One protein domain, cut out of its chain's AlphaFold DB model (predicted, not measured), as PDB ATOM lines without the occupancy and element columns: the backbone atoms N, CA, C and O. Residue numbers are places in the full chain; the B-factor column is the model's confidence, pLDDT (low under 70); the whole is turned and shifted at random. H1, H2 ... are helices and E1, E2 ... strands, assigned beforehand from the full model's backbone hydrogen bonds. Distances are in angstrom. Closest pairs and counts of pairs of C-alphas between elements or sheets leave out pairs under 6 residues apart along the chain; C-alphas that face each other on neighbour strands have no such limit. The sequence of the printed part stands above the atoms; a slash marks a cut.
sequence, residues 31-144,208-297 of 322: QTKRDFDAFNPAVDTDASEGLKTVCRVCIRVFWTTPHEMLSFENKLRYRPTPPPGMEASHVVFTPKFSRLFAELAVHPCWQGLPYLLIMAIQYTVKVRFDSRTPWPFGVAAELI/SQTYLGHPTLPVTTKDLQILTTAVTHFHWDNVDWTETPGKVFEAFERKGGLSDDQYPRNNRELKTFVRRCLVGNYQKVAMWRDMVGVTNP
ATOM      1  N   GLN A  31     127.401 126.258 111.203       87.50
ATOM      2  CA  GLN A  31     127.619 126.840 112.522       87.50
ATOM      3  C   GLN A  31     128.439 125.897 113.401       87.50
ATOM      4  O   GLN A  31     129.363 126.346 114.067       87.50
ATOM      5  N   THR A  32     128.218 124.580 113.307       89.69
ATOM      6  CA  THR A  32     129.041 123.575 114.003       89.69
ATOM      7  C   THR A  32     130.533 123.754 113.702       89.69
ATOM      8  O   THR A  32     131.367 123.698 114.603       89.69
ATOM      9  N   LYS A  33     130.911 124.019 112.444       92.81
ATOM     10  CA  LYS A  33     132.309 124.317 112.114       92.81
ATOM     11  C   LYS A  33     132.779 125.636 112.719       92.81
ATOM     12  O   LYS A  33     133.909 125.684 113.193       92.81
ATOM     13  N   ARG A  34     131.957 126.690 112.680       92.56
ATOM     14  CA  ARG A  34     132.311 127.995 113.266       92.56
ATOM     15  C   ARG A  34     132.580 127.859 114.760       92.56
ATOM     16  O   ARG A  34     133.629 128.298 115.216       92.56
ATOM     17  N   ASP A  35     131.706 127.158 115.472       91.56
ATOM     18  CA  ASP A  35     131.846 126.875 116.901       91.56
ATOM     19  C   ASP A  35     133.095 126.031 117.185       91.56
ATOM     20  O   ASP A  35     133.834 126.303 118.129       91.56
ATOM     21  N   PHE A  36     133.384 125.027 116.349       93.50
ATOM     22  CA  PHE A  36     134.608 124.229 116.465       93.50
ATOM     23  C   PHE A  36     135.885 125.051 116.209       93.50
ATOM     24  O   PHE A  36     136.904 124.852 116.878       93.50
ATOM     25  N   ASP A  37     135.863 125.933 115.210       94.44
ATOM     26  CA  ASP A  37     137.001 126.784 114.877       94.44
ATOM     27  C   ASP A  37     137.251 127.810 116.001       94.44
ATOM     28  O   ASP A  37     138.413 128.039 116.350       94.44
ATOM     29  N   ALA A  38     136.179 128.349 116.600       92.12
ATOM     30  CA  ALA A  38     136.215 129.260 117.746       92.12
ATOM     31  C   ALA A  38     136.661 128.575 119.050       92.12
ATOM     32  O   ALA A  38     137.370 129.189 119.844       92.12
ATOM     33  N   PHE A  39     136.321 127.296 119.240       91.62
ATOM     34  CA  PHE A  39     136.671 126.531 120.437       91.62
ATOM     35  C   PHE A  39     138.183 126.495 120.679       91.62
ATOM     36  O   PHE A  39     138.948 125.899 119.907       91.62
ATOM     37  N   ASN A  40     138.635 127.064 121.792       90.62
ATOM     38  CA  ASN A  40     140.027 127.038 122.204       90.62
ATOM     39  C   ASN A  40     140.161 126.385 123.583       90.62
ATOM     40  O   ASN A  40     140.051 127.070 124.597       90.62
ATOM     41  N   PRO A  41     140.531 125.092 123.655       88.56
ATOM     42  CA  PRO A  41     140.531 124.398 124.934       88.56
ATOM     43  C   PRO A  41     141.561 124.886 125.962       88.56
ATOM     44  O   PRO A  41     141.524 124.472 127.116       88.56
ATOM     45  N   ALA A  42     142.507 125.744 125.565       86.94
ATOM     46  CA  ALA A  42     143.412 126.412 126.501       86.94
ATOM     47  C   ALA A  42     142.798 127.661 127.165       86.94
ATOM     48  O   ALA A  42     143.324 128.116 128.174       86.94
ATOM     49  N   VAL A  43     141.733 128.219 126.584       86.38
ATOM     50  CA  VAL A  43     141.013 129.402 127.083       86.38
ATOM     51  C   VAL A  43     139.690 128.982 127.722       86.38
ATOM     52  O   VAL A  43     139.366 129.441 128.810       86.38
ATOM     53  N   ASP A  44     138.979 128.041 127.100       82.62
ATOM     54  CA  ASP A  44     137.665 127.559 127.534       82.62
ATOM     55  C   ASP A  44     137.797 126.464 128.606       82.62
ATOM     56  O   ASP A  44     137.320 125.342 128.418       82.62
ATOM     57  N   THR A  45     138.525 126.732 129.695       84.31
ATOM     58  CA  THR A  45     139.029 125.690 130.610       84.31
ATOM     59  C   THR A  45     137.928 124.817 131.198       84.31
ATOM     60  O   THR A  45     138.007 123.600 131.081       84.31
ATOM     61  N   ASP A  46     136.864 125.402 131.746       88.88
ATOM     62  CA  ASP A  46     135.828 124.637 132.452       88.88
ATOM     63  C   ASP A  46     135.025 123.750 131.497       88.88
ATOM     64  O   ASP A  46     134.786 122.571 131.764       88.88
ATOM     65  N   ALA A  47     134.660 124.297 130.336       88.44
ATOM     66  CA  ALA A  47     133.972 123.550 129.292       88.44
ATOM     67  C   ALA A  47     134.876 122.452 128.703       88.44
ATOM     68  O   ALA A  47     134.417 121.353 128.396       88.44
ATOM     69  N   SER A  48     136.181 122.714 128.602       91.12
ATOM     70  CA  SER A  48     137.167 121.749 128.108       91.12
ATOM     71  C   SER A  48     137.424 120.614 129.088       91.12
ATOM     72  O   SER A  48     137.506 119.464 128.660       91.12
ATOM     73  N   GLU A  49     137.554 120.902 130.386       92.25
ATOM     74  CA  GLU A  49     137.675 119.873 131.423       92.25
ATOM     75  C   GLU A  49     136.407 119.026 131.492       92.25
ATOM     76  O   GLU A  49     136.497 117.802 131.404       92.25
ATOM     77  N   GLY A  50     135.231 119.662 131.530       93.88
ATOM     78  CA  GLY A  50     133.951 118.957 131.489       93.88
ATOM     79  C   GLY A  50     133.857 118.025 130.280       93.88
ATOM     80  O   GLY A  50     133.566 116.836 130.435       93.88
ATOM     81  N   LEU A  51     134.198 118.527 129.087       93.94
ATOM     82  CA  LEU A  51     134.153 117.740 127.858       93.94
ATOM     83  C   LEU A  51     135.150 116.572 127.856       93.94
ATOM     84  O   LEU A  51     134.815 115.480 127.392       93.94
ATOM     85  N   LYS A  52     136.367 116.772 128.383       93.94
ATOM     86  CA  LYS A  52     137.344 115.686 128.560       93.94
ATOM     87  C   LYS A  52     136.801 114.611 129.492       93.94
ATOM     88  O   LYS A  52     136.898 113.436 129.144       93.94
ATOM     89  N   THR A  53     136.215 115.001 130.623       94.94
ATOM     90  CA  THR A  53     135.645 114.074 131.607       94.94
ATOM     91  C   THR A  53     134.563 113.205 130.985       94.94
ATOM     92  O   THR A  53     134.694 111.983 130.995       94.94
ATOM     93  N   VAL A  54     133.545 113.802 130.359       96.25
ATOM     94  CA  VAL A  54     132.467 113.017 129.735       96.25
ATOM     95  C   VAL A  54     132.985 112.146 128.586       96.25
ATOM     96  O   VAL A  54     132.562 111.001 128.453       96.25
ATOM     97  N   CYS A  55     133.968 112.608 127.800       95.00
ATOM     98  CA  CYS A  55     134.589 111.765 126.775       95.00
ATOM     99  C   CYS A  55     135.286 110.543 127.388       95.00
ATOM    100  O   CYS A  55     135.068 109.431 126.917       95.00
ATOM    101  N   ARG A  56     136.092 110.732 128.439       94.69
ATOM    102  CA  ARG A  56     136.784 109.637 129.139       94.69
ATOM    103  C   ARG A  56     135.790 108.629 129.702       94.69
ATOM    104  O   ARG A  56     135.947 107.436 129.463       94.69
ATOM    105  N   VAL A  57     134.731 109.108 130.355       95.88
ATOM    106  CA  VAL A  57     133.646 108.264 130.871       95.88
ATOM    107  C   VAL A  57     132.998 107.448 129.758       95.88
ATOM    108  O   VAL A  57     133.004 106.222 129.830       95.88
ATOM    109  N   CYS A  58     132.475 108.093 128.712       95.88
ATOM    110  CA  CYS A  58     131.770 107.387 127.641       95.88
ATOM    111  C   CYS A  58     132.682 106.382 126.928       95.88
ATOM    112  O   CYS A  58     132.266 105.258 126.658       95.88
ATOM    113  N   ILE A  59     133.949 106.732 126.688       93.19
ATOM    114  CA  ILE A  59     134.915 105.808 126.080       93.19
ATOM    115  C   ILE A  59     135.185 104.636 127.022       93.19
ATOM    116  O   ILE A  59     135.274 103.499 126.568       93.19
ATOM    117  N   ARG A  60     135.310 104.880 128.329       93.56
ATOM    118  CA  ARG A  60     135.620 103.838 129.309       93.56
ATOM    119  C   ARG A  60     134.465 102.864 129.513       93.56
ATOM    120  O   ARG A  60     134.724 101.664 129.611       93.56
ATOM    121  N   VAL A  61     133.242 103.380 129.604       95.06
ATOM    122  CA  VAL A  61     132.034 102.604 129.912       95.06
ATOM    123  C   VAL A  61     131.437 101.980 128.651       95.06
ATOM    124  O   VAL A  61     131.076 100.810 128.671       95.06
ATOM    125  N   PHE A  62     131.381 102.730 127.548       94.62
ATOM    126  CA  PHE A  62     130.619 102.358 126.351       94.62
ATOM    127  C   PHE A  62     131.450 102.219 125.072       94.62
ATOM    128  O   PHE A  62     130.904 101.860 124.032       94.62
ATOM    129  N   TRP A  63     132.745 102.542 125.112       92.81
ATOM    130  CA  TRP A  63     133.633 102.548 123.938       92.81
ATOM    131  C   TRP A  63     133.145 103.466 122.804       92.81
ATOM    132  O   TRP A  63     133.463 103.258 121.636       92.81
ATOM    133  N   THR A  64     132.406 104.518 123.156       92.44
ATOM    134  CA  THR A  64     131.934 105.550 122.229       92.44
ATOM    135  C   THR A  64     132.111 106.933 122.841       92.44
ATOM    136  O   THR A  64     132.443 107.089 124.016       92.44
ATOM    137  N   THR A  65     131.928 107.959 122.028       92.50
ATOM    138  CA  THR A  65     132.060 109.358 122.426       92.50
ATOM    139  C   THR A  65     130.690 109.963 122.681       92.50
ATOM    140  O   THR A  65     129.724 109.582 122.019       92.50
ATOM    141  N   PRO A  66     130.567 110.963 123.563       95.06
ATOM    142  CA  PRO A  66     129.273 111.596 123.776       95.06
ATOM    143  C   PRO A  66     128.771 112.317 122.510       95.06
ATOM    144  O   PRO A  66     127.568 112.385 122.289       95.06
ATOM    145  N   HIS A  67     129.660 112.782 121.620       94.62
ATOM    146  CA  HIS A  67     129.269 113.321 120.308       94.62
ATOM    147  C   HIS A  67     128.731 112.262 119.345       94.62
ATOM    148  O   HIS A  67     127.868 112.578 118.537       94.62
ATOM    149  N   GLU A  68     129.222 111.022 119.398       92.56
ATOM    150  CA  GLU A  68     128.652 109.909 118.627       92.56
ATOM    151  C   GLU A  68     127.307 109.465 119.207       92.56
ATOM    152  O   GLU A  68     126.374 109.189 118.451       92.56
ATOM    153  N   MET A  69     127.168 109.459 120.535       94.56
ATOM    154  CA  MET A  69     125.884 109.212 121.197       94.56
ATOM    155  C   MET A  69     124.858 110.292 120.816       94.56
ATOM    156  O   MET A  69     123.727 109.966 120.471       94.56
ATOM    157  N   LEU A  70     125.270 111.563 120.772       94.38
ATOM    158  CA  LEU A  70     124.465 112.711 120.332       94.38
ATOM    159  C   LEU A  70     124.694 113.052 118.851       94.38
ATOM    160  O   LEU A  70     125.055 114.183 118.513       94.38
ATOM    161  N   SER A  71     124.523 112.062 117.975       91.62
ATOM    162  CA  SER A  71     124.804 112.194 116.541       91.62
ATOM    163  C   SER A  71     123.579 111.995 115.651       91.62
ATOM    164  O   SER A  71     122.510 111.554 116.085       91.62
ATOM    165  N   PHE A  72     123.786 112.264 114.360       88.69
ATOM    166  CA  PHE A  72     122.837 112.015 113.280       88.69
ATOM    167  C   PHE A  72     122.270 110.592 113.313       88.69
ATOM    168  O   PHE A  72     121.061 110.416 113.188       88.69
ATOM    169  N   GLU A  73     123.125 109.587 113.528       88.50
ATOM    170  CA  GLU A  73     122.701 108.184 113.585       88.50
ATOM    171  C   GLU A  73     121.734 107.928 114.727       88.50
ATOM    172  O   GLU A  73     120.832 107.124 114.577       88.50
ATOM    173  N   ASN A  74     121.870 108.644 115.838       90.88
ATOM    174  CA  ASN A  74     120.959 108.509 116.964       90.88
ATOM    175  C   ASN A  74     119.778 109.485 116.885       90.88
ATOM    176  O   ASN A  74     118.986 109.540 117.821       90.88
ATOM    177  N   LYS A  75     119.628 110.254 115.793       91.62
ATOM    178  CA  LYS A  75     118.651 111.355 115.682       91.62
ATOM    179  C   LYS A  75     118.717 112.294 116.889       91.62
ATOM    180  O   LYS A  75     117.692 112.820 117.306       91.62
ATOM    181  N   LEU A  76     119.897 112.491 117.470       93.12
ATOM    182  CA  LEU A  76     120.111 113.367 118.617       93.12
ATOM    183  C   LEU A  76     121.087 114.471 118.222       93.12
ATOM    184  O   LEU A  76     122.033 114.245 117.467       93.12
ATOM    185  N   ARG A  77     120.888 115.665 118.769       91.56
ATOM    186  CA  ARG A  77     121.859 116.755 118.668       91.56
ATOM    187  C   ARG A  77     121.875 117.531 119.967       91.56
ATOM    188  O   ARG A  77     120.825 117.915 120.466       91.56
ATOM    189  N   TYR A  78     123.066 117.808 120.477       92.94
ATOM    190  CA  TYR A  78     123.208 118.728 121.593       92.94
ATOM    191  C   TYR A  78     122.700 120.129 121.219       92.94
ATOM    192  O   TYR A  78     123.106 120.714 120.207       92.94
ATOM    193  N   ARG A  79     121.821 120.671 122.061       89.44
ATOM    194  CA  ARG A  79     121.303 122.029 121.969       89.44
ATOM    195  C   ARG A  79     121.758 122.813 123.204       89.44
ATOM    196  O   ARG A  79     121.261 122.542 124.298       89.44
ATOM    197  N   PRO A  80     122.702 123.759 123.055       85.62
ATOM    198  CA  PRO A  80     123.212 124.515 124.187       85.62
ATOM    199  C   PRO A  80     122.127 125.399 124.801       85.62
ATOM    200  O   PRO A  80     121.410 126.102 124.093       85.62
ATOM    201  N   THR A  81     122.077 125.399 126.128       82.31
ATOM    202  CA  THR A  81     121.295 126.326 126.954       82.31
ATOM    203  C   THR A  81     122.275 127.077 127.859       82.31
ATOM    204  O   THR A  81     122.389 126.738 129.036       82.31
ATOM    205  N   PRO A  82     123.109 127.983 127.314       75.06
ATOM    206  CA  PRO A  82     124.175 128.593 128.096       75.06
ATOM    207  C   PRO A  82     123.595 129.486 129.207       75.06
ATOM    208  O   PRO A  82     122.551 130.117 129.003       75.06
ATOM    209  N   PRO A  83     124.287 129.605 130.354       73.38
ATOM    210  CA  PRO A  83     123.973 130.621 131.348       73.38
ATOM    211  C   PRO A  83     124.036 132.041 130.756       73.38
ATOM    212  O   PRO A  83     124.767 132.275 129.784       73.38
ATOM    213  N   PRO A  84     123.337 133.023 131.357       72.94
ATOM    214  CA  PRO A  84     123.412 134.416 130.929       72.94
ATOM    215  C   PRO A  84     124.861 134.916 130.819       72.94
ATOM    216  O   PRO A  84     125.642 134.808 131.762       72.94
ATOM    217  N   GLY A  85     125.214 135.484 129.663       70.06
ATOM    218  CA  GLY A  85     126.550 136.035 129.401       70.06
ATOM    219  C   GLY A  85     127.591 135.033 128.885       70.06
ATOM    220  O   GLY A  85     128.720 135.442 128.624       70.06
ATOM    221  N   MET A  86     127.233 133.758 128.701       72.69
ATOM    222  CA  MET A  86     128.086 132.759 128.053       72.69
ATOM    223  C   MET A  86     127.679 132.563 126.588       72.69
ATOM    224  O   MET A  86     126.493 132.473 126.267       72.69
ATOM    225  N   GLU A  87     128.662 132.481 125.689       75.81
ATOM    226  CA  GLU A  87     128.403 132.137 124.289       75.81
ATOM    227  C   GLU A  87     127.957 130.673 124.180       75.81
ATOM    228  O   GLU A  87     128.573 129.766 124.744       75.81
ATOM    229  N   ALA A  88     126.871 130.426 123.449       81.81
ATOM    230  CA  ALA A  88     126.475 129.067 123.112       81.81
ATOM    231  C   ALA A  88     127.428 128.457 122.090       81.81
ATOM    232  O   ALA A  88     127.877 129.109 121.152       81.81
ATOM    233  N   SER A  89     127.637 127.153 122.231       87.38
ATOM    234  CA  SER A  89     128.346 126.335 121.262       87.38
ATOM    235  C   SER A  89     127.534 125.080 120.983       87.38
ATOM    236  O   SER A  89     127.120 124.393 121.911       87.38
ATOM    237  N   HIS A  90     127.334 124.733 119.715       84.88
ATOM    238  CA  HIS A  90     126.760 123.446 119.312       84.88
ATOM    239  C   HIS A  90     127.779 122.298 119.368       84.88
ATOM    240  O   HIS A  90     127.423 121.141 119.144       84.88
ATOM    241  N   VAL A  91     129.048 122.606 119.644       88.44
ATOM    242  CA  VAL A  91     130.166 121.653 119.652       88.44
ATOM    243  C   VAL A  91     130.648 121.353 121.061       88.44
ATOM    244  O   VAL A  91     130.947 120.198 121.382       88.44
ATOM    245  N   VAL A  92     130.763 122.395 121.879       90.81
ATOM    246  CA  VAL A  92     131.300 122.321 123.231       90.81
ATOM    247  C   VAL A  92     130.133 122.302 124.204       90.81
ATOM    248  O   VAL A  92     129.312 123.217 124.236       90.81
ATOM    249  N   PHE A  93     130.047 121.236 124.989       93.25
ATOM    250  CA  PHE A  93     129.008 121.107 125.998       93.25
ATOM    251  C   PHE A  93     129.247 122.095 127.135       93.25
ATOM    252  O   PHE A  93     130.393 122.338 127.522       93.25
ATOM    253  N   THR A  94     128.170 122.632 127.711       92.12
ATOM    254  CA  THR A  94     128.310 123.399 128.951       92.12
ATOM    255  C   THR A  94     128.893 122.500 130.050       92.12
ATOM    256  O   THR A  94     128.722 121.271 130.011       92.12
ATOM    257  N   PRO A  95     129.568 123.076 131.062       92.38
ATOM    258  CA  PRO A  95     130.074 122.299 132.193       92.38
ATOM    259  C   PRO A  95     128.979 121.467 132.874       92.38
ATOM    260  O   PRO A  95     129.181 120.286 133.152       92.38
ATOM    261  N   LYS A  96     127.787 122.050 133.061       93.81
ATOM    262  CA  LYS A  96     126.628 121.381 133.668       93.81
ATOM    263  C   LYS A  96     126.135 120.204 132.830       93.81
ATOM    264  O   LYS A  96     125.955 119.117 133.369       93.81
ATOM    265  N   PHE A  97     125.982 120.392 131.516       96.25
ATOM    266  CA  PHE A  97     125.600 119.309 130.610       96.25
ATOM    267  C   PHE A  97     126.622 118.167 130.644       96.25
ATOM    268  O   PHE A  97     126.251 117.008 130.798       96.25
ATOM    269  N   SER A  98     127.916 118.500 130.563       97.00
ATOM    270  CA  SER A  98     129.003 117.512 130.604       97.00
ATOM    271  C   SER A  98     128.990 116.699 131.896       97.00
ATOM    272  O   SER A  98     129.138 115.479 131.851       97.00
ATOM    273  N   ARG A  99     128.788 117.368 133.038       97.50
ATOM    274  CA  ARG A  99     128.714 116.728 134.351       97.50
ATOM    275  C   ARG A  99     127.532 115.768 134.443       97.50
ATOM    276  O   ARG A  99     127.747 114.598 134.731       97.50
ATOM    277  N   LEU A 100     126.317 116.235 134.146       98.38
ATOM    278  CA  LEU A 100     125.117 115.394 134.201       98.38
ATOM    279  C   LEU A 100     125.231 114.189 133.265       98.38
ATOM    280  O   LEU A 100     124.885 113.076 133.643       98.38
ATOM    281  N   PHE A 101     125.766 114.389 132.056       98.56
ATOM    282  CA  PHE A 101     125.983 113.289 131.120       98.56
ATOM    283  C   PHE A 101     126.975 112.275 131.699       98.56
ATOM    284  O   PHE A 101     126.699 111.080 131.678       98.56
ATOM    285  N   ALA A 102     128.115 112.725 132.231       98.25
ATOM    286  CA  ALA A 102     129.114 111.844 132.831       98.25
ATOM    287  C   ALA A 102     128.554 111.053 134.027       98.25
ATOM    288  O   ALA A 102     128.778 109.845 134.107       98.25
ATOM    289  N   GLU A 103     127.798 111.712 134.909       98.56
ATOM    290  CA  GLU A 103     127.148 111.084 136.066       98.56
ATOM    291  C   GLU A 103     126.121 110.031 135.641       98.56
ATOM    292  O   GLU A 103     126.118 108.915 136.157       98.56
ATOM    293  N   LEU A 104     125.295 110.347 134.643       98.62
ATOM    294  CA  LEU A 104     124.364 109.384 134.065       98.62
ATOM    295  C   LEU A 104     125.111 108.222 133.412       98.62
ATOM    296  O   LEU A 104     124.787 107.077 133.687       98.62
ATOM    297  N   ALA A 105     126.122 108.480 132.583       98.25
ATOM    298  CA  ALA A 105     126.796 107.461 131.777       98.25
ATOM    299  C   ALA A 105     127.417 106.320 132.594       98.25
ATOM    300  O   ALA A 105     127.435 105.186 132.124       98.25
ATOM    301  N   VAL A 106     127.900 106.588 133.808       97.62
ATOM    302  CA  VAL A 106     128.476 105.551 134.680       97.62
ATOM    303  C   VAL A 106     127.435 104.726 135.438       97.62
ATOM    304  O   VAL A 106     127.803 103.733 136.067       97.62
ATOM    305  N   HIS A 107     126.162 105.131 135.428       98.19
ATOM    306  CA  HIS A 107     125.136 104.493 136.241       98.19
ATOM    307  C   HIS A 107     124.901 103.031 135.807       98.19
ATOM    308  O   HIS A 107     124.762 102.750 134.612       98.19
ATOM    309  N   PRO A 108     124.847 102.066 136.745       97.00
ATOM    310  CA  PRO A 108     124.811 100.645 136.404       97.00
ATOM    311  C   PRO A 108     123.492 100.177 135.772       97.00
ATOM    312  O   PRO A 108     123.496  99.123 135.140       97.00
ATOM    313  N   CYS A 109     122.402 100.953 135.859       96.56
ATOM    314  CA  CYS A 109     121.129 100.599 135.208       96.56
ATOM    315  C   CYS A 109     121.236 100.485 133.675       96.56
ATOM    316  O   CYS A 109     120.441  99.788 133.049       96.56
ATOM    317  N   TRP A 110     122.259 101.092 133.060       95.56
ATOM    318  CA  TRP A 110     122.533 100.931 131.628       95.56
ATOM    319  C   TRP A 110     123.261  99.632 131.295       95.56
ATOM    320  O   TRP A 110     123.454  99.342 130.123       95.56
ATOM    321  N   GLN A 111     123.732  98.875 132.291       93.56
ATOM    322  CA  GLN A 111     124.398  97.580 132.106       93.56
ATOM    323  C   GLN A 111     125.614  97.628 131.154       93.56
ATOM    324  O   GLN A 111     125.967  96.638 130.520       93.56
ATOM    325  N   GLY A 112     126.264  98.792 131.028       92.00
ATOM    326  CA  GLY A 112     127.357  99.011 130.071       92.00
ATOM    327  C   GLY A 112     126.914  99.103 128.603       92.00
ATOM    328  O   GLY A 112     127.754  99.083 127.706       92.00
ATOM    329  N   LEU A 113     125.612  99.221 128.342       92.31
ATOM    330  CA  LEU A 113     125.017  99.276 127.013       92.31
ATOM    331  C   LEU A 113     124.647 100.730 126.661       92.31
ATOM    332  O   LEU A 113     123.688 101.272 127.218       92.31
ATOM    333  N   PRO A 114     125.350 101.388 125.714       93.19
ATOM    334  CA  PRO A 114     125.104 102.801 125.409       93.19
ATOM    335  C   PRO A 114     123.700 103.070 124.872       93.19
ATOM    336  O   PRO A 114     123.164 104.160 125.069       93.19
ATOM    337  N   TYR A 115     123.092 102.095 124.191       90.81
ATOM    338  CA  TYR A 115     121.780 102.270 123.578       90.81
ATOM    339  C   TYR A 115     120.657 102.447 124.606       90.81
ATOM    340  O   TYR A 115     119.682 103.116 124.285       90.81
ATOM    341  N   LEU A 116     120.792 101.926 125.834       93.94
ATOM    342  CA  LEU A 116     119.797 102.150 126.890       93.94
ATOM    343  C   LEU A 116     119.790 103.620 127.326       93.94
ATOM    344  O   LEU A 116     118.730 104.238 127.382       93.94
ATOM    345  N   LEU A 117     120.972 104.213 127.533       96.69
ATOM    346  CA  LEU A 117     121.089 105.641 127.836       96.69
ATOM    347  C   LEU A 117     120.619 106.506 126.654       96.69
ATOM    348  O   LEU A 117     119.869 107.460 126.847       96.69
ATOM    349  N   ILE A 118     121.016 106.164 125.423       95.44
ATOM    350  CA  ILE A 118     120.575 106.884 124.217       95.44
ATOM    351  C   ILE A 118     119.049 106.827 124.083       95.44
ATOM    352  O   ILE A 118     118.429 107.860 123.838       95.44
ATOM    353  N   MET A 119     118.436 105.655 124.276       93.88
ATOM    354  CA  MET A 119     116.986 105.496 124.189       93.88
ATOM    355  C   MET A 119     116.267 106.253 125.302       93.88
ATOM    356  O   MET A 119     115.249 106.882 125.028       93.88
ATOM    357  N   ALA A 120     116.802 106.258 126.526       96.75
ATOM    358  CA  ALA A 120     116.248 107.053 127.615       96.75
ATOM    359  C   ALA A 120     116.278 108.554 127.281       96.75
ATOM    360  O   ALA A 120     115.247 109.212 127.385       96.75
ATOM    361  N   ILE A 121     117.404 109.072 126.769       97.31
ATOM    362  CA  ILE A 121     117.517 110.467 126.306       97.31
ATOM    363  C   ILE A 121     116.516 110.750 125.179       97.31
ATOM    364  O   ILE A 121     115.793 111.745 125.228       97.31
ATOM    365  N   GLN A 122     116.438 109.876 124.171       94.75
ATOM    366  CA  GLN A 122     115.470 110.007 123.081       94.75
ATOM    367  C   GLN A 122     114.044 110.047 123.626       94.75
ATOM    368  O   GLN A 122     113.285 110.924 123.236       94.75
ATOM    369  N   TYR A 123     113.679 109.133 124.525       95.69
ATOM    370  CA  TYR A 123     112.342 109.062 125.103       95.69
ATOM    371  C   TYR A 123     112.009 110.320 125.916       95.69
ATOM    372  O   TYR A 123     110.925 110.873 125.742       95.69
ATOM    373  N   THR A 124     112.948 110.838 126.721       97.00
ATOM    374  CA  THR A 124     112.774 112.112 127.441       97.00
ATOM    375  C   THR A 124     112.412 113.245 126.487       97.00
ATOM    376  O   THR A 124     111.390 113.906 126.673       97.00
ATOM    377  N   VAL A 125     113.215 113.445 125.436       94.81
ATOM    378  CA  VAL A 125     112.975 114.522 124.468       94.81
ATOM    379  C   VAL A 125     111.673 114.266 123.707       94.81
ATOM    380  O   VAL A 125     110.851 115.162 123.558       94.81
ATOM    381  N   LYS A 126     111.413 113.029 123.285       93.62
ATOM    382  CA  LYS A 126     110.172 112.669 122.591       93.62
ATOM    383  C   LYS A 126     108.927 113.012 123.387       93.62
ATOM    384  O   LYS A 126     108.017 113.589 122.815       93.62
ATOM    385  N   VAL A 127     108.892 112.698 124.678       95.00
ATOM    386  CA  VAL A 127     107.733 113.009 125.520       95.00
ATOM    387  C   VAL A 127     107.563 114.518 125.695       95.00
ATOM    388  O   VAL A 127     106.444 115.012 125.622       95.00
ATOM    389  N   ARG A 128     108.654 115.272 125.878       93.50
ATOM    390  CA  ARG A 128     108.576 116.736 126.033       93.50
ATOM    391  C   ARG A 128     108.064 117.451 124.787       93.50
ATOM    392  O   ARG A 128     107.356 118.444 124.914       93.50
ATOM    393  N   PHE A 129     108.465 116.971 123.615       89.94
ATOM    394  CA  PHE A 129     108.158 117.579 122.318       89.94
ATOM    395  C   PHE A 129     107.002 116.904 121.579       89.94
ATOM    396  O   PHE A 129     106.723 117.256 120.434       89.94
ATOM    397  N   ASP A 130     106.400 115.890 122.199       89.75
ATOM    398  CA  ASP A 130     105.464 114.957 121.574       89.75
ATOM    399  C   ASP A 130     105.952 114.426 120.208       89.75
ATOM    400  O   ASP A 130     105.224 114.321 119.222       89.75
ATOM    401  N   SER A 131     107.253 114.130 120.123       88.81
ATOM    402  CA  SER A 131     107.906 113.769 118.867       88.81
ATOM    403  C   SER A 131     107.640 112.320 118.478       88.81
ATOM    404  O   SER A 131     108.281 111.388 118.980       88.81
ATOM    405  N   ARG A 132     106.783 112.143 117.475       87.62
ATOM    406  CA  ARG A 132     106.461 110.839 116.876       87.62
ATOM    407  C   ARG A 132     107.450 110.372 115.810       87.62
ATOM    408  O   ARG A 132     107.195 109.406 115.110       87.62
ATOM    409  N   THR A 133     108.598 111.037 115.669       84.06
ATOM    410  CA  THR A 133     109.649 110.590 114.739       84.06
ATOM    411  C   THR A 133     110.046 109.142 115.065       84.06
ATOM    412  O   THR A 133     110.419 108.909 116.203       84.06
ATOM    413  N   PRO A 134     110.090 108.173 114.143       82.31
ATOM    414  CA  PRO A 134     110.486 106.804 114.500       82.31
ATOM    415  C   PRO A 134     111.897 106.723 115.099       82.31
ATOM    416  O   PRO A 134     112.740 107.591 114.808       82.31
ATOM    417  N   TRP A 135     112.209 105.695 115.893       83.88
ATOM    418  CA  TRP A 135     113.587 105.529 116.367       83.88
ATOM    419  C   TRP A 135     114.561 105.318 115.188       83.88
ATOM    420  O   TRP A 135     114.156 104.942 114.085       83.88
ATOM    421  N   PRO A 136     115.850 105.684 115.328       72.50
ATOM    422  CA  PRO A 136     116.782 105.705 114.197       72.50
ATOM    423  C   PRO A 136     117.070 104.331 113.592       72.50
ATOM    424  O   PRO A 136     117.421 104.241 112.419       72.50
ATOM    425  N   PHE A 137     116.872 103.274 114.376       59.81
ATOM    426  CA  PHE A 137     117.029 101.893 113.965       59.81
ATOM    427  C   PHE A 137     115.966 101.083 114.708       59.81
ATOM    428  O   PHE A 137     116.032 101.019 115.935       59.81
ATOM    429  N   GLY A 138     115.032 100.435 114.000       53.75
ATOM    430  CA  GLY A 138     114.080  99.487 114.618       53.75
ATOM    431  C   GLY A 138     114.783  98.393 115.445       53.75
ATOM    432  O   GLY A 138     114.223  97.837 116.384       53.75
ATOM    433  N   VAL A 139     116.081  98.200 115.183       52.34
ATOM    434  CA  VAL A 139     117.027  97.381 115.945       52.34
ATOM    435  C   VAL A 139     117.079  97.742 117.435       52.34
ATOM    436  O   VAL A 139     117.273  96.859 118.252       52.34
ATOM    437  N   ALA A 140     116.910  99.004 117.841       55.44
ATOM    438  CA  ALA A 140     117.024  99.362 119.258       55.44
ATOM    439  C   ALA A 140     115.877  98.769 120.100       55.44
ATOM    440  O   ALA A 140     116.117  98.300 121.209       55.44
ATOM    441  N   ALA A 141     114.655  98.736 119.558       57.22
ATOM    442  CA  ALA A 141     113.528  98.053 120.192       57.22
ATOM    443  C   ALA A 141     113.679  96.523 120.114       57.22
ATOM    444  O   ALA A 141     113.362  95.828 121.078       57.22
ATOM    445  N   GLU A 142     114.226  96.000 119.009       63.97
ATOM    446  CA  GLU A 142     114.543  94.570 118.863       63.97
ATOM    447  C   GLU A 142     115.611  94.101 119.867       63.97
ATOM    448  O   GLU A 142     115.474  93.028 120.443       63.97
ATOM    449  N   LEU A 143     116.637  94.916 120.135       67.81
ATOM    450  CA  LEU A 143     117.731  94.610 121.067       67.81
ATOM    451  C   LEU A 143     117.305  94.611 122.538       67.81
ATOM    452  O   LEU A 143     117.988  94.018 123.367       67.81
ATOM    453  N   ILE A 144     116.218  95.307 122.878       71.44
ATOM    454  CA  ILE A 144     115.693  95.351 124.251       71.44
ATOM    455  C   ILE A 144     114.740  94.172 124.510       71.44
ATOM    456  O   ILE A 144     114.344  93.951 125.651       71.44
ATOM    457  N   SER A 208     113.456 123.353 116.635       72.81
ATOM    458  CA  SER A 208     113.427 122.559 115.408       72.81
ATOM    459  C   SER A 208     113.766 121.107 115.737       72.81
ATOM    460  O   SER A 208     114.836 120.812 116.268       72.81
ATOM    461  N   GLN A 209     112.864 120.197 115.375       79.12
ATOM    462  CA  GLN A 209     113.089 118.752 115.442       79.12
ATOM    463  C   GLN A 209     113.705 118.220 114.140       79.12
ATOM    464  O   GLN A 209     113.572 117.047 113.792       79.12
ATOM    465  N   THR A 210     114.354 119.101 113.379       80.94
ATOM    466  CA  THR A 210     115.052 118.771 112.141       80.94
ATOM    467  C   THR A 210     116.424 119.429 112.138       80.94
ATOM    468  O   THR A 210     116.586 120.531 112.649       80.94
ATOM    469  N   TYR A 211     117.419 118.761 111.566       80.31
ATOM    470  CA  TYR A 211     118.752 119.308 111.361       80.31
ATOM    471  C   TYR A 211     119.278 118.878 109.995       80.31
ATOM    472  O   TYR A 211     119.266 117.691 109.673       80.31
ATOM    473  N   LEU A 212     119.704 119.839 109.168       79.75
ATOM    474  CA  LEU A 212     120.130 119.593 107.777       79.75
ATOM    475  C   LEU A 212     119.086 118.808 106.951       79.75
ATOM    476  O   LEU A 212     119.426 118.028 106.057       79.75
ATOM    477  N   GLY A 213     117.801 119.034 107.253       77.00
ATOM    478  CA  GLY A 213     116.661 118.361 106.625       77.00
ATOM    479  C   GLY A 213     116.360 116.958 107.159       77.00
ATOM    480  O   GLY A 213     115.499 116.286 106.601       77.00
ATOM    481  N   HIS A 214     117.043 116.506 108.213       81.56
ATOM    482  CA  HIS A 214     116.829 115.198 108.824       81.56
ATOM    483  C   HIS A 214     116.158 115.312 110.200       81.56
ATOM    484  O   HIS A 214     116.613 116.129 111.009       81.56
ATOM    485  N   PRO A 215     115.145 114.486 110.524       85.94
ATOM    486  CA  PRO A 215     114.547 114.455 111.856       85.94
ATOM    487  C   PRO A 215     115.601 114.245 112.949       85.94
ATOM    488  O   PRO A 215     116.333 113.257 112.943       85.94
ATOM    489  N   THR A 216     115.719 115.205 113.860       88.69
ATOM    490  CA  THR A 216     116.769 115.248 114.881       88.69
ATOM    491  C   THR A 216     116.224 115.897 116.145       88.69
ATOM    492  O   THR A 216     115.774 117.037 116.118       88.69
ATOM    493  N   LEU A 217     116.286 115.173 117.256       91.50
ATOM    494  CA  LEU A 217     115.816 115.595 118.565       91.50
ATOM    495  C   LEU A 217     116.862 116.499 119.247       91.50
ATOM    496  O   LEU A 217     118.025 116.093 119.387       91.50
ATOM    497  N   PRO A 218     116.474 117.708 119.682       91.56
ATOM    498  CA  PRO A 218     117.358 118.624 120.388       91.56
ATOM    499  C   PRO A 218     117.485 118.207 121.859       91.56
ATOM    500  O   PRO A 218     116.517 118.248 122.609       91.56
ATOM    501  N   VAL A 219     118.691 117.824 122.273       94.06
ATOM    502  CA  VAL A 219     119.001 117.423 123.652       94.06
ATOM    503  C   VAL A 219     119.573 118.610 124.413       94.06
ATOM    504  O   VAL A 219     120.638 119.123 124.070       94.06
ATOM    505  N   THR A 220     118.880 119.022 125.465       93.50
ATOM    506  CA  THR A 220     119.227 120.146 126.339       93.50
ATOM    507  C   THR A 220     119.691 119.662 127.712       93.50
ATOM    508  O   THR A 220     119.496 118.505 128.087       93.50
ATOM    509  N   THR A 221     120.264 120.562 128.514       93.94
ATOM    510  CA  THR A 221     120.603 120.272 129.920       93.94
ATOM    511  C   THR A 221     119.378 119.828 130.724       93.94
ATOM    512  O   THR A 221     119.488 118.919 131.546       93.94
ATOM    513  N   LYS A 222     118.200 120.404 130.440       93.81
ATOM    514  CA  LYS A 222     116.937 120.060 131.109       93.81
ATOM    515  C   LYS A 222     116.547 118.594 130.908       93.81
ATOM    516  O   LYS A 222     116.037 117.971 131.832       93.81
ATOM    517  N   ASP A 223     116.848 118.017 129.745       96.31
ATOM    518  CA  ASP A 223     116.576 116.598 129.476       96.31
ATOM    519  C   ASP A 223     117.434 115.685 130.354       96.31
ATOM    520  O   ASP A 223     116.933 114.716 130.922       96.31
ATOM    521  N   LEU A 224     118.712 116.030 130.541       98.00
ATOM    522  CA  LEU A 224     119.596 115.279 131.433       98.00
ATOM    523  C   LEU A 224     119.216 115.454 132.908       98.00
ATOM    524  O   LEU A 224     119.369 114.513 133.681       98.00
ATOM    525  N   GLN A 225     118.691 116.618 133.307       97.56
ATOM    526  CA  GLN A 225     118.164 116.825 134.661       97.56
ATOM    527  C   GLN A 225     116.948 115.933 134.922       97.56
ATOM    528  O   GLN A 225     116.949 115.191 135.900       97.56
ATOM    529  N   ILE A 226     115.964 115.933 134.014       98.00
ATOM    530  CA  ILE A 226     114.783 115.059 134.096       98.00
ATOM    531  C   ILE A 226     115.206 113.590 134.184       98.00
ATOM    532  O   ILE A 226     114.704 112.850 135.030       98.00
ATOM    533  N   LEU A 227     116.159 113.173 133.346       98.31
ATOM    534  CA  LEU A 227     116.663 111.806 133.360       98.31
ATOM    535  C   LEU A 227     117.404 111.471 134.664       98.31
ATOM    536  O   LEU A 227     117.224 110.383 135.203       98.31
ATOM    537  N   THR A 228     118.182 112.405 135.209       98.44
ATOM    538  CA  THR A 228     118.863 112.246 136.505       98.44
ATOM    539  C   THR A 228     117.858 112.073 137.640       98.44
ATOM    540  O   THR A 228     118.009 111.153 138.445       98.44
ATOM    541  N   THR A 229     116.805 112.895 137.676       98.12
ATOM    542  CA  THR A 229     115.694 112.755 138.629       98.12
ATOM    543  C   THR A 229     115.031 111.388 138.480       98.12
ATOM    544  O   THR A 229     114.851 110.686 139.473       98.12
ATOM    545  N   ALA A 230     114.731 110.966 137.249       98.31
ATOM    546  CA  ALA A 230     114.102 109.676 137.000       98.31
ATOM    547  C   ALA A 230     114.964 108.507 137.498       98.31
ATOM    548  O   ALA A 230     114.463 107.653 138.218       98.31
ATOM    549  N   VAL A 231     116.260 108.482 137.166       98.25
ATOM    550  CA  VAL A 231     117.177 107.416 137.610       98.25
ATOM    551  C   VAL A 231     117.300 107.379 139.132       98.25
ATOM    552  O   VAL A 231     117.345 106.299 139.710       98.25
ATOM    553  N   THR A 232     117.315 108.549 139.773       97.56
ATOM    554  CA  THR A 232     117.455 108.687 141.230       97.56
ATOM    555  C   THR A 232     116.235 108.175 141.994       97.56
ATOM    556  O   THR A 232     116.387 107.615 143.076       97.56
ATOM    557  N   HIS A 233     115.029 108.397 141.466       97.50
ATOM    558  CA  HIS A 233     113.784 108.145 142.198       97.50
ATOM    559  C   HIS A 233     112.986 106.940 141.692       97.50
ATOM    560  O   HIS A 233     112.010 106.551 142.332       97.50
ATOM    561  N   PHE A 234     113.380 106.338 140.569       97.75
ATOM    562  CA  PHE A 234     112.764 105.103 140.104       97.75
ATOM    563  C   PHE A 234     113.072 103.941 141.058       97.75
ATOM    564  O   PHE A 234     114.182 103.808 141.579       97.75
ATOM    565  N   HIS A 235     112.075 103.090 141.287       95.81
ATOM    566  CA  HIS A 235     112.228 101.901 142.114       95.81
ATOM    567  C   HIS A 235     112.852 100.772 141.291       95.81
ATOM    568  O   HIS A 235     112.141 100.040 140.612       95.81
ATOM    569  N   TRP A 236     114.178 100.663 141.343       95.62
ATOM    570  CA  TRP A 236     114.917  99.574 140.707       95.62
ATOM    571  C   TRP A 236     114.819  98.284 141.528       95.62
ATOM    572  O   TRP A 236     115.078  98.297 142.735       95.62
ATOM    573  N   ASP A 237     114.544  97.164 140.865       93.75
ATOM    574  CA  ASP A 237     114.561  95.827 141.469       93.75
ATOM    575  C   ASP A 237     115.986  95.434 141.884       93.75
ATOM    576  O   ASP A 237     116.212  94.768 142.901       93.75
ATOM    577  N   ASN A 238     116.980  95.867 141.103       93.19
ATOM    578  CA  ASN A 238     118.380  95.680 141.442       93.19
ATOM    579  C   ASN A 238     118.853  96.760 142.425       93.19
ATOM    580  O   ASN A 238     119.019  97.926 142.068       93.19
ATOM    581  N   VAL A 239     119.157  96.342 143.656       90.94
ATOM    582  CA  VAL A 239     119.637  97.223 144.733       90.94
ATOM    583  C   VAL A 239     120.902  97.991 144.336       90.94
ATOM    584  O   VAL A 239     121.038  99.154 144.712       90.94
ATOM    585  N   ASP A 240     121.785  97.407 143.522       89.38
ATOM    586  CA  ASP A 240     123.002  98.082 143.048       89.38
ATOM    587  C   ASP A 240     122.695  99.276 142.120       89.38
ATOM    588  O   ASP A 240     123.578 100.092 141.854       89.38
ATOM    589  N   TRP A 241     121.464  99.385 141.611       94.12
ATOM    590  CA  TRP A 241     121.005 100.466 140.731       94.12
ATOM    591  C   TRP A 241     120.238 101.566 141.471       94.12
ATOM    592  O   TRP A 241     119.868 102.558 140.861       94.12
ATOM    593  N   THR A 242     120.014 101.415 142.777       94.75
ATOM    594  CA  THR A 242     119.269 102.391 143.594       94.75
ATOM    595  C   THR A 242     120.099 103.595 144.046       94.75
ATOM    596  O   THR A 242     119.558 104.537 144.621       94.75
ATOM    597  N   GLU A 243     121.414 103.578 143.823       96.50
ATOM    598  CA  GLU A 243     122.292 104.677 144.221       96.50
ATOM    599  C   GLU A 243     122.239 105.830 143.210       96.50
ATOM    600  O   GLU A 243     122.072 105.621 142.016       96.50
ATOM    601  N   THR A 244     122.414 107.072 143.663       97.06
ATOM    602  CA  THR A 244     122.257 108.228 142.765       97.06
ATOM    603  C   THR A 244     123.368 108.306 141.702       97.06
ATOM    604  O   THR A 244     124.523 107.971 142.000       97.06
ATOM    605  N   PRO A 245     123.090 108.831 140.487       98.00
ATOM    606  CA  PRO A 245     124.107 109.017 139.442       98.00
ATOM    607  C   PRO A 245     125.371 109.738 139.930       98.00
ATOM    608  O   PRO A 245     126.486 109.283 139.674       98.00
ATOM    609  N   GLY A 246     125.208 110.808 140.717       97.75
ATOM    610  CA  GLY A 246     126.327 111.559 141.291       97.75
ATOM    611  C   GLY A 246     127.215 110.718 142.215       97.75
ATOM    612  O   GLY A 246     128.436 110.725 142.073       97.75
ATOM    613  N   LYS A 247     126.634 109.919 143.116       97.81
ATOM    614  CA  LYS A 247     127.421 109.054 144.010       97.81
ATOM    615  C   LYS A 247     128.093 107.896 143.276       97.81
ATOM    616  O   LYS A 247     129.220 107.524 143.621       97.81
ATOM    617  N   VAL A 248     127.436 107.329 142.263       97.62
ATOM    618  CA  VAL A 248     128.057 106.319 141.392       97.62
ATOM    619  C   VAL A 248     129.265 106.921 140.676       97.62
ATOM    620  O   VAL A 248     130.327 106.294 140.627       97.62
ATOM    621  N   PHE A 249     129.147 108.155 140.190       97.88
ATOM    622  CA  PHE A 249     130.245 108.890 139.571       97.88
ATOM    623  C   PHE A 249     131.399 109.168 140.532       97.88
ATOM    624  O   PHE A 249     132.535 108.819 140.220       97.88
ATOM    625  N   GLU A 250     131.132 109.652 141.743       97.44
ATOM    626  CA  GLU A 250     132.172 109.819 142.768       97.44
ATOM    627  C   GLU A 250     132.901 108.498 143.072       97.44
ATOM    628  O   GLU A 250     134.120 108.458 143.274       97.44
ATOM    629  N   ALA A 251     132.169 107.379 143.114       96.50
ATOM    630  CA  ALA A 251     132.761 106.059 143.305       96.50
ATOM    631  C   ALA A 251     133.597 105.610 142.095       96.50
ATOM    632  O   ALA A 251     134.653 104.997 142.280       96.50
ATOM    633  N   PHE A 252     133.148 105.921 140.878       95.19
ATOM    634  CA  PHE A 252     133.882 105.686 139.638       95.19
ATOM    635  C   PHE A 252     135.206 106.462 139.626       95.19
ATOM    636  O   PHE A 252     136.261 105.866 139.394       95.19
ATOM    637  N   GLU A 253     135.186 107.751 139.973       94.81
ATOM    638  CA  GLU A 253     136.385 108.587 140.084       94.81
ATOM    639  C   GLU A 253     137.369 108.030 141.117       94.81
ATOM    640  O   GLU A 253     138.543 107.807 140.809       94.81
ATOM    641  N   ARG A 254     136.883 107.699 142.321       94.56
ATOM    642  CA  ARG A 254     137.701 107.157 143.421       94.56
ATOM    643  C   ARG A 254     138.403 105.846 143.060       94.56
ATOM    644  O   ARG A 254     139.483 105.566 143.575       94.56
ATOM    645  N   LYS A 255     137.804 105.040 142.180       92.19
ATOM    646  CA  LYS A 255     138.379 103.781 141.676       92.19
ATOM    647  C   LYS A 255     139.342 103.981 140.494       92.19
ATOM    648  O   LYS A 255     139.764 102.999 139.890       92.19
ATOM    649  N   GLY A 256     139.702 105.224 140.167       87.81
ATOM    650  CA  GLY A 256     140.594 105.546 139.051       87.81
ATOM    651  C   GLY A 256     139.895 105.530 137.692       87.81
ATOM    652  O   GLY A 256     140.552 105.368 136.667       87.81
ATOM    653  N   GLY A 257     138.568 105.689 137.666       85.19
ATOM    654  CA  GLY A 257     137.775 105.705 136.437       85.19
ATOM    655  C   GLY A 257     138.163 106.818 135.459       85.19
ATOM    656  O   GLY A 257     137.958 106.647 134.262       85.19
ATOM    657  N   LEU A 258     138.795 107.894 135.944       87.00
ATOM    658  CA  LEU A 258     139.295 109.032 135.160       87.00
ATOM    659  C   LEU A 258     140.830 109.112 135.115       87.00
ATOM    660  O   LEU A 258     141.396 110.203 135.142       87.00
ATOM    661  N   SER A 259     141.517 107.972 135.083       80.06
ATOM    662  CA  SER A 259     142.980 107.937 135.043       80.06
ATOM    663  C   SER A 259     143.571 108.772 133.889       80.06
ATOM    664  O   SER A 259     143.038 108.812 132.778       80.06
ATOM    665  N   ASP A 260     144.704 109.437 134.145       71.94
ATOM    666  CA  ASP A 260     145.349 110.374 133.205       71.94
ATOM    667  C   ASP A 260     145.860 109.725 131.904       71.94
ATOM    668  O   ASP A 260     146.205 110.408 130.937       71.94
ATOM    669  N   ASP A 261     145.914 108.396 131.855       79.31
ATOM    670  CA  ASP A 261     146.266 107.633 130.662       79.31
ATOM    671  C   ASP A 261     145.101 107.495 129.664       79.31
ATOM    672  O   ASP A 261     145.330 107.083 128.517       79.31
ATOM    673  N   GLN A 262     143.882 107.892 130.043       81.00
ATOM    674  CA  GLN A 262     142.697 107.836 129.190       81.00
ATOM    675  C   GLN A 262     142.613 109.001 128.199       81.00
ATOM    676  O   GLN A 262     142.956 110.150 128.483       81.00
ATOM    677  N   TYR A 263     142.108 108.698 127.003       84.12
ATOM    678  CA  TYR A 263     141.889 109.691 125.960       84.12
ATOM    679  C   TYR A 263     140.557 110.429 126.160       84.12
ATOM    680  O   TYR A 263     139.577 109.805 126.561       84.12
ATOM    681  N   PRO A 264     140.480 111.726 125.817       90.06
ATOM    682  CA  PRO A 264     141.592 112.609 125.448       90.06
ATOM    683  C   PRO A 264     142.455 113.009 126.664       90.06
ATOM    684  O   PRO A 264     141.938 113.422 127.704       90.06
ATOM    685  N   ARG A 265     143.787 112.945 126.528       86.69
ATOM    686  CA  ARG A 265     144.729 113.249 127.625       86.69
ATOM    687  C   ARG A 265     144.992 114.740 127.776       86.69
ATOM    688  O   ARG A 265     145.258 115.228 128.865       86.69
ATOM    689  N   ASN A 266     144.936 115.476 126.671       88.94
ATOM    690  CA  ASN A 266     145.282 116.892 126.615       88.94
ATOM    691  C   ASN A 266     144.398 117.653 125.618       88.94
ATOM    692  O   ASN A 266     143.679 117.066 124.810       88.94
ATOM    693  N   ASN A 267     144.497 118.982 125.647       91.56
ATOM    694  CA  ASN A 267     143.685 119.891 124.834       91.56
ATOM    695  C   ASN A 267     143.844 119.667 123.322       91.56
ATOM    696  O   ASN A 267     142.884 119.803 122.563       91.56
ATOM    697  N   ARG A 268     145.045 119.286 122.866       91.75
ATOM    698  CA  ARG A 268     145.300 118.991 121.449       91.75
ATOM    699  C   ARG A 268     144.584 117.717 121.011       91.75
ATOM    700  O   ARG A 268     143.993 117.682 119.928       91.75
ATOM    701  N   GLU A 269     144.650 116.675 121.832       91.56
ATOM    702  CA  GLU A 269     143.934 115.426 121.590       91.56
ATOM    703  C   GLU A 269     142.426 115.644 121.626       91.56
ATOM    704  O   GLU A 269     141.761 115.225 120.685       91.56
ATOM    705  N   LEU A 270     141.908 116.381 122.616       91.88
ATOM    706  CA  LEU A 270     140.493 116.753 122.696       91.88
ATOM    707  C   LEU A 270     140.030 117.433 121.403       91.88
ATOM    708  O   LEU A 270     139.098 116.960 120.758       91.88
ATOM    709  N   LYS A 271     140.725 118.492 120.963       92.81
ATOM    710  CA  LYS A 271     140.356 119.221 119.738       92.81
ATOM    711  C   LYS A 271     140.414 118.328 118.493       92.81
ATOM    712  O   LYS A 271     139.565 118.435 117.611       92.81
ATOM    713  N   THR A 272     141.382 117.413 118.421       91.50
ATOM    714  CA  THR A 272     141.483 116.437 117.322       91.50
ATOM    715  C   THR A 272     140.326 115.440 117.345       91.50
ATOM    716  O   THR A 272     139.774 115.113 116.294       91.50
ATOM    717  N   PHE A 273     139.970 114.961 118.532       88.75
ATOM    718  CA  PHE A 273     138.932 113.969 118.757       88.75
ATOM    719  C   PHE A 273     137.554 114.516 118.398       88.75
ATOM    720  O   PHE A 273     136.895 113.973 117.514       88.75
ATOM    721  N   VAL A 274     137.204 115.677 118.960       92.00
ATOM    722  CA  VAL A 274     135.966 116.403 118.653       92.00
ATOM    723  C   VAL A 274     135.845 116.632 117.146       92.00
ATOM    724  O   VAL A 274     134.829 116.288 116.551       92.00
ATOM    725  N   ARG A 275     136.909 117.109 116.481       94.38
ATOM    726  CA  ARG A 275     136.889 117.308 115.023       94.38
ATOM    727  C   ARG A 275     136.549 116.031 114.259       94.38
ATOM    728  O   ARG A 275     135.824 116.096 113.272       94.38
ATOM    729  N   ARG A 276     137.124 114.890 114.655       92.81
ATOM    730  CA  ARG A 276     136.888 113.604 113.983       92.81
ATOM    731  C   ARG A 276     135.435 113.171 114.127       92.81
ATOM    732  O   ARG A 276     134.837 112.836 113.111       92.81
ATOM    733  N   CYS A 277     134.876 113.243 115.333       92.19
ATOM    734  CA  CYS A 277     133.474 112.904 115.583       92.19
ATOM    735  C   CYS A 277     132.534 113.800 114.767       92.19
ATOM    736  O   CYS A 277     131.659 113.300 114.066       92.19
ATOM    737  N   LEU A 278     132.767 115.116 114.784       92.81
ATOM    738  CA  LEU A 278     131.943 116.067 114.041       92.81
ATOM    739  C   LEU A 278     132.020 115.826 112.531       92.81
ATOM    740  O   LEU A 278     130.991 115.640 111.895       92.81
ATOM    741  N   VAL A 279     133.220 115.772 111.945       93.69
ATOM    742  CA  VAL A 279     133.368 115.533 110.498       93.69
ATOM    743  C   VAL A 279     132.789 114.171 110.103       93.69
ATOM    744  O   VAL A 279     132.120 114.080 109.078       93.69
ATOM    745  N   GLY A 280     132.974 113.137 110.929       92.88
ATOM    746  CA  GLY A 280     132.343 111.833 110.723       92.88
ATOM    747  C   GLY A 280     130.812 111.912 110.718       92.88
ATOM    748  O   GLY A 280     130.170 111.285 109.879       92.88
ATOM    749  N   ASN A 281     130.218 112.741 111.580       91.25
ATOM    750  CA  ASN A 281     128.778 112.995 111.585       91.25
ATOM    751  C   ASN A 281     128.303 113.643 110.269       91.25
ATOM    752  O   ASN A 281     127.322 113.199 109.679       91.25
ATOM    753  N   TYR A 282     129.032 114.637 109.750       92.19
ATOM    754  CA  TYR A 282     128.724 115.247 108.447       92.19
ATOM    755  C   TYR A 282     128.902 114.281 107.275       92.19
ATOM    756  O   TYR A 282     128.156 114.361 106.299       92.19
ATOM    757  N   GLN A 283     129.853 113.353 107.370       92.88
ATOM    758  CA  GLN A 283     130.027 112.309 106.366       92.88
ATOM    759  C   GLN A 283     128.801 111.392 106.320       92.88
ATOM    760  O   GLN A 283     128.288 111.118 105.237       92.88
ATOM    761  N   LYS A 284     128.274 110.993 107.484       91.19
ATOM    762  CA  LYS A 284     127.044 110.192 107.598       91.19
ATOM    763  C   LYS A 284     125.824 110.934 107.045       91.19
ATOM    764  O   LYS A 284     125.058 110.356 106.276       91.19
ATOM    765  N   VAL A 285     125.695 112.231 107.338       89.62
ATOM    766  CA  VAL A 285     124.656 113.092 106.743       89.62
ATOM    767  C   VAL A 285     124.774 113.122 105.217       89.62
ATOM    768  O   VAL A 285     123.774 112.966 104.521       89.62
ATOM    769  N   ALA A 286     125.982 113.306 104.676       90.12
ATOM    770  CA  ALA A 286     126.206 113.334 103.232       90.12
ATOM    771  C   ALA A 286     125.851 111.994 102.564       90.12
ATOM    772  O   ALA A 286     125.199 111.992 101.522       90.12
ATOM    773  N   MET A 287     126.216 110.868 103.186       90.62
ATOM    774  CA  MET A 287     125.837 109.526 102.724       90.62
ATOM    775  C   MET A 287     124.318 109.335 102.706       90.62
ATOM    776  O   MET A 287     123.776 108.816 101.734       90.62
ATOM    777  N   TRP A 288     123.621 109.775 103.757       89.00
ATOM    778  CA  TRP A 288     122.163 109.713 103.804       89.00
ATOM    779  C   TRP A 288     121.526 110.558 102.694       89.00
ATOM    780  O   TRP A 288     120.680 110.051 101.965       89.00
ATOM    781  N   ARG A 289     121.965 111.813 102.513       85.69
ATOM    782  CA  ARG A 289     121.434 112.720 101.474       85.69
ATOM    783  C   ARG A 289     121.571 112.142 100.069       85.69
ATOM    784  O   ARG A 289     120.644 112.281  99.274       85.69
ATOM    785  N   ASP A 290     122.705 111.503  99.786       87.75
ATOM    786  CA  ASP A 290     122.951 110.792  98.530       87.75
ATOM    787  C   ASP A 290     121.969 109.621  98.355       87.75
ATOM    788  O   ASP A 290     121.290 109.530  97.335       87.75
ATOM    789  N   MET A 291     121.798 108.797  99.397       86.31
ATOM    790  CA  MET A 291     120.882 107.651  99.400       86.31
ATOM    791  C   MET A 291     119.416 108.046  99.168       86.31
ATOM    792  O   MET A 291     118.709 107.360  98.432       86.31
ATOM    793  N   VAL A 292     118.950 109.138  99.783       82.62
ATOM    794  CA  VAL A 292     117.553 109.600  99.671       82.62
ATOM    795  C   VAL A 292     117.316 110.590  98.521       82.62
ATOM    796  O   VAL A 292     116.200 111.076  98.351       82.62
ATOM    797  N   GLY A 293     118.343 110.907  97.724       78.00
ATOM    798  CA  GLY A 293     118.226 111.807  96.571       78.00
ATOM    799  C   GLY A 293     117.926 113.267  96.932       78.00
ATOM    800  O   GLY A 293     117.345 114.000  96.129       78.00
ATOM    801  N   VAL A 294     118.303 113.722  98.132       71.19
ATOM    802  CA  VAL A 294     118.062 115.103  98.579       71.19
ATOM    803  C   VAL A 294     119.112 116.030  97.959       71.19
ATOM    804  O   VAL A 294     120.204 116.227  98.493       71.19
ATOM    805  N   THR A 295     118.772 116.630  96.813       59.16
ATOM    806  CA  THR A 295     119.671 117.507  96.036       59.16
ATOM    807  C   THR A 295     119.498 119.002  96.319       59.16
ATOM    808  O   THR A 295     120.383 119.790  95.993       59.16
ATOM    809  N   ASN A 296     118.382 119.413  96.930       53.25
ATOM    810  CA  ASN A 296     118.132 120.812  97.294       53.25
ATOM    811  C   ASN A 296     118.758 121.138  98.663       53.25
ATOM    812  O   ASN A 296     118.838 120.255  99.526       53.25
ATOM    813  N   PRO A 297     119.230 122.377  98.900       47.53
ATOM    814  CA  PRO A 297     119.853 122.716 100.165       47.53
ATOM    815  C   PRO A 297     118.767 123.080 101.182       47.53
ATOM    816  O   PRO A 297     118.116 124.108 101.018       47.53
TER     817      PRO A 297
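This is residues 31 to 144 and 208 to 297 of the 322 residues of an uncharacterized protein of Fusarium oxysporum Fo47 (UniProt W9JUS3). A compact body of crossed helices: H2 and H4 run side by side, H7 packs on H4, H8 crosses H4, and H5 crosses H7 and packs on a tiny pair of strands, E1 and E2. The long helix H9 runs along one side of this body, past the short H3 near the mean of the C-alphas, and H1 is near H9. The printed part has 204 residues, with nine named helices and two strands in the order H1 H2 H3 E1 H4 H5 H6 E2 H7 H8 H9; the sheet, E1 then E2, is parallel, and the class is mostly helix. It is compact, with a radius of gyration of the C-alphas of 16.9 A and spans of 52 by 42 by 33 A.

Find C-alpha 31 at (127.619, 126.840, 112.522); from there H1 runs over residues 31 to 38. H2 follows at residues 45 to 62, 25.2 A long, then H3 at 66 to 69 and E1 at 76 to 78. Next come H4, residues 95 to 105, 15.2 A, H5, 114 to 129, 22.7 A, and H6, 139 to 143. After the cut find E2 at 217 to 219, H7 at 221 to 233, 18.6 A, and H8 at 245 to 254, 14.3 A. H9, 267 to 291, runs 36.3 A to C-alpha 291 at (120.882, 107.651, 99.400).

Start at the hub, H4 and H7, which touch at Phe 97 and Thr 221, C-alphas 5.1 A apart, at 37 degrees, only just a steep tilt. H2 touches H4 at Val 54 and Ala 102, 4.7 A between C-alphas, a shallow tilt of 12 degrees, the same way. H8 touches H4, about perpendicular at 86 degrees, the closest C-alphas being Glu 103 and Pro 245, 5.0 A. H5 touches H7 with residues 120 to 125 alone; the closest C-alphas, Thr 124 and Asp 223, are 6.2 A apart. Between E1 and E2 look at N 77 and O 217, 3.0 A, and N 219 and O 77, 2.8 A. H9 touches H3 with residues 274 to 281 alone, C-alphas His 67 and Cys 277 at 6.3 A. H1 and H9, and H5 and H6, are close but not clearly touching, with closest C-alphas Phe 36 and Arg 275 at 7.4 A and Tyr 115 and Ala 140 at 7.1 A. Every O i to N i+4 pair is within hydrogen-bond range in H1, H2 and H4 to H9; H3 is too short for one.

The farthest C-alphas, Val 239 and Asn 296, are 53.0 A apart. Residues 145 to 207 are not printed, and C-alphas 144 and 208 are 28.7 A apart across this cut. The links E1 to H4, H7 to H8 and H8 to H9 are long. Mean pLDDT of the printed part is 89.2, under 70 at residues 137 to 143 and 295 to 297.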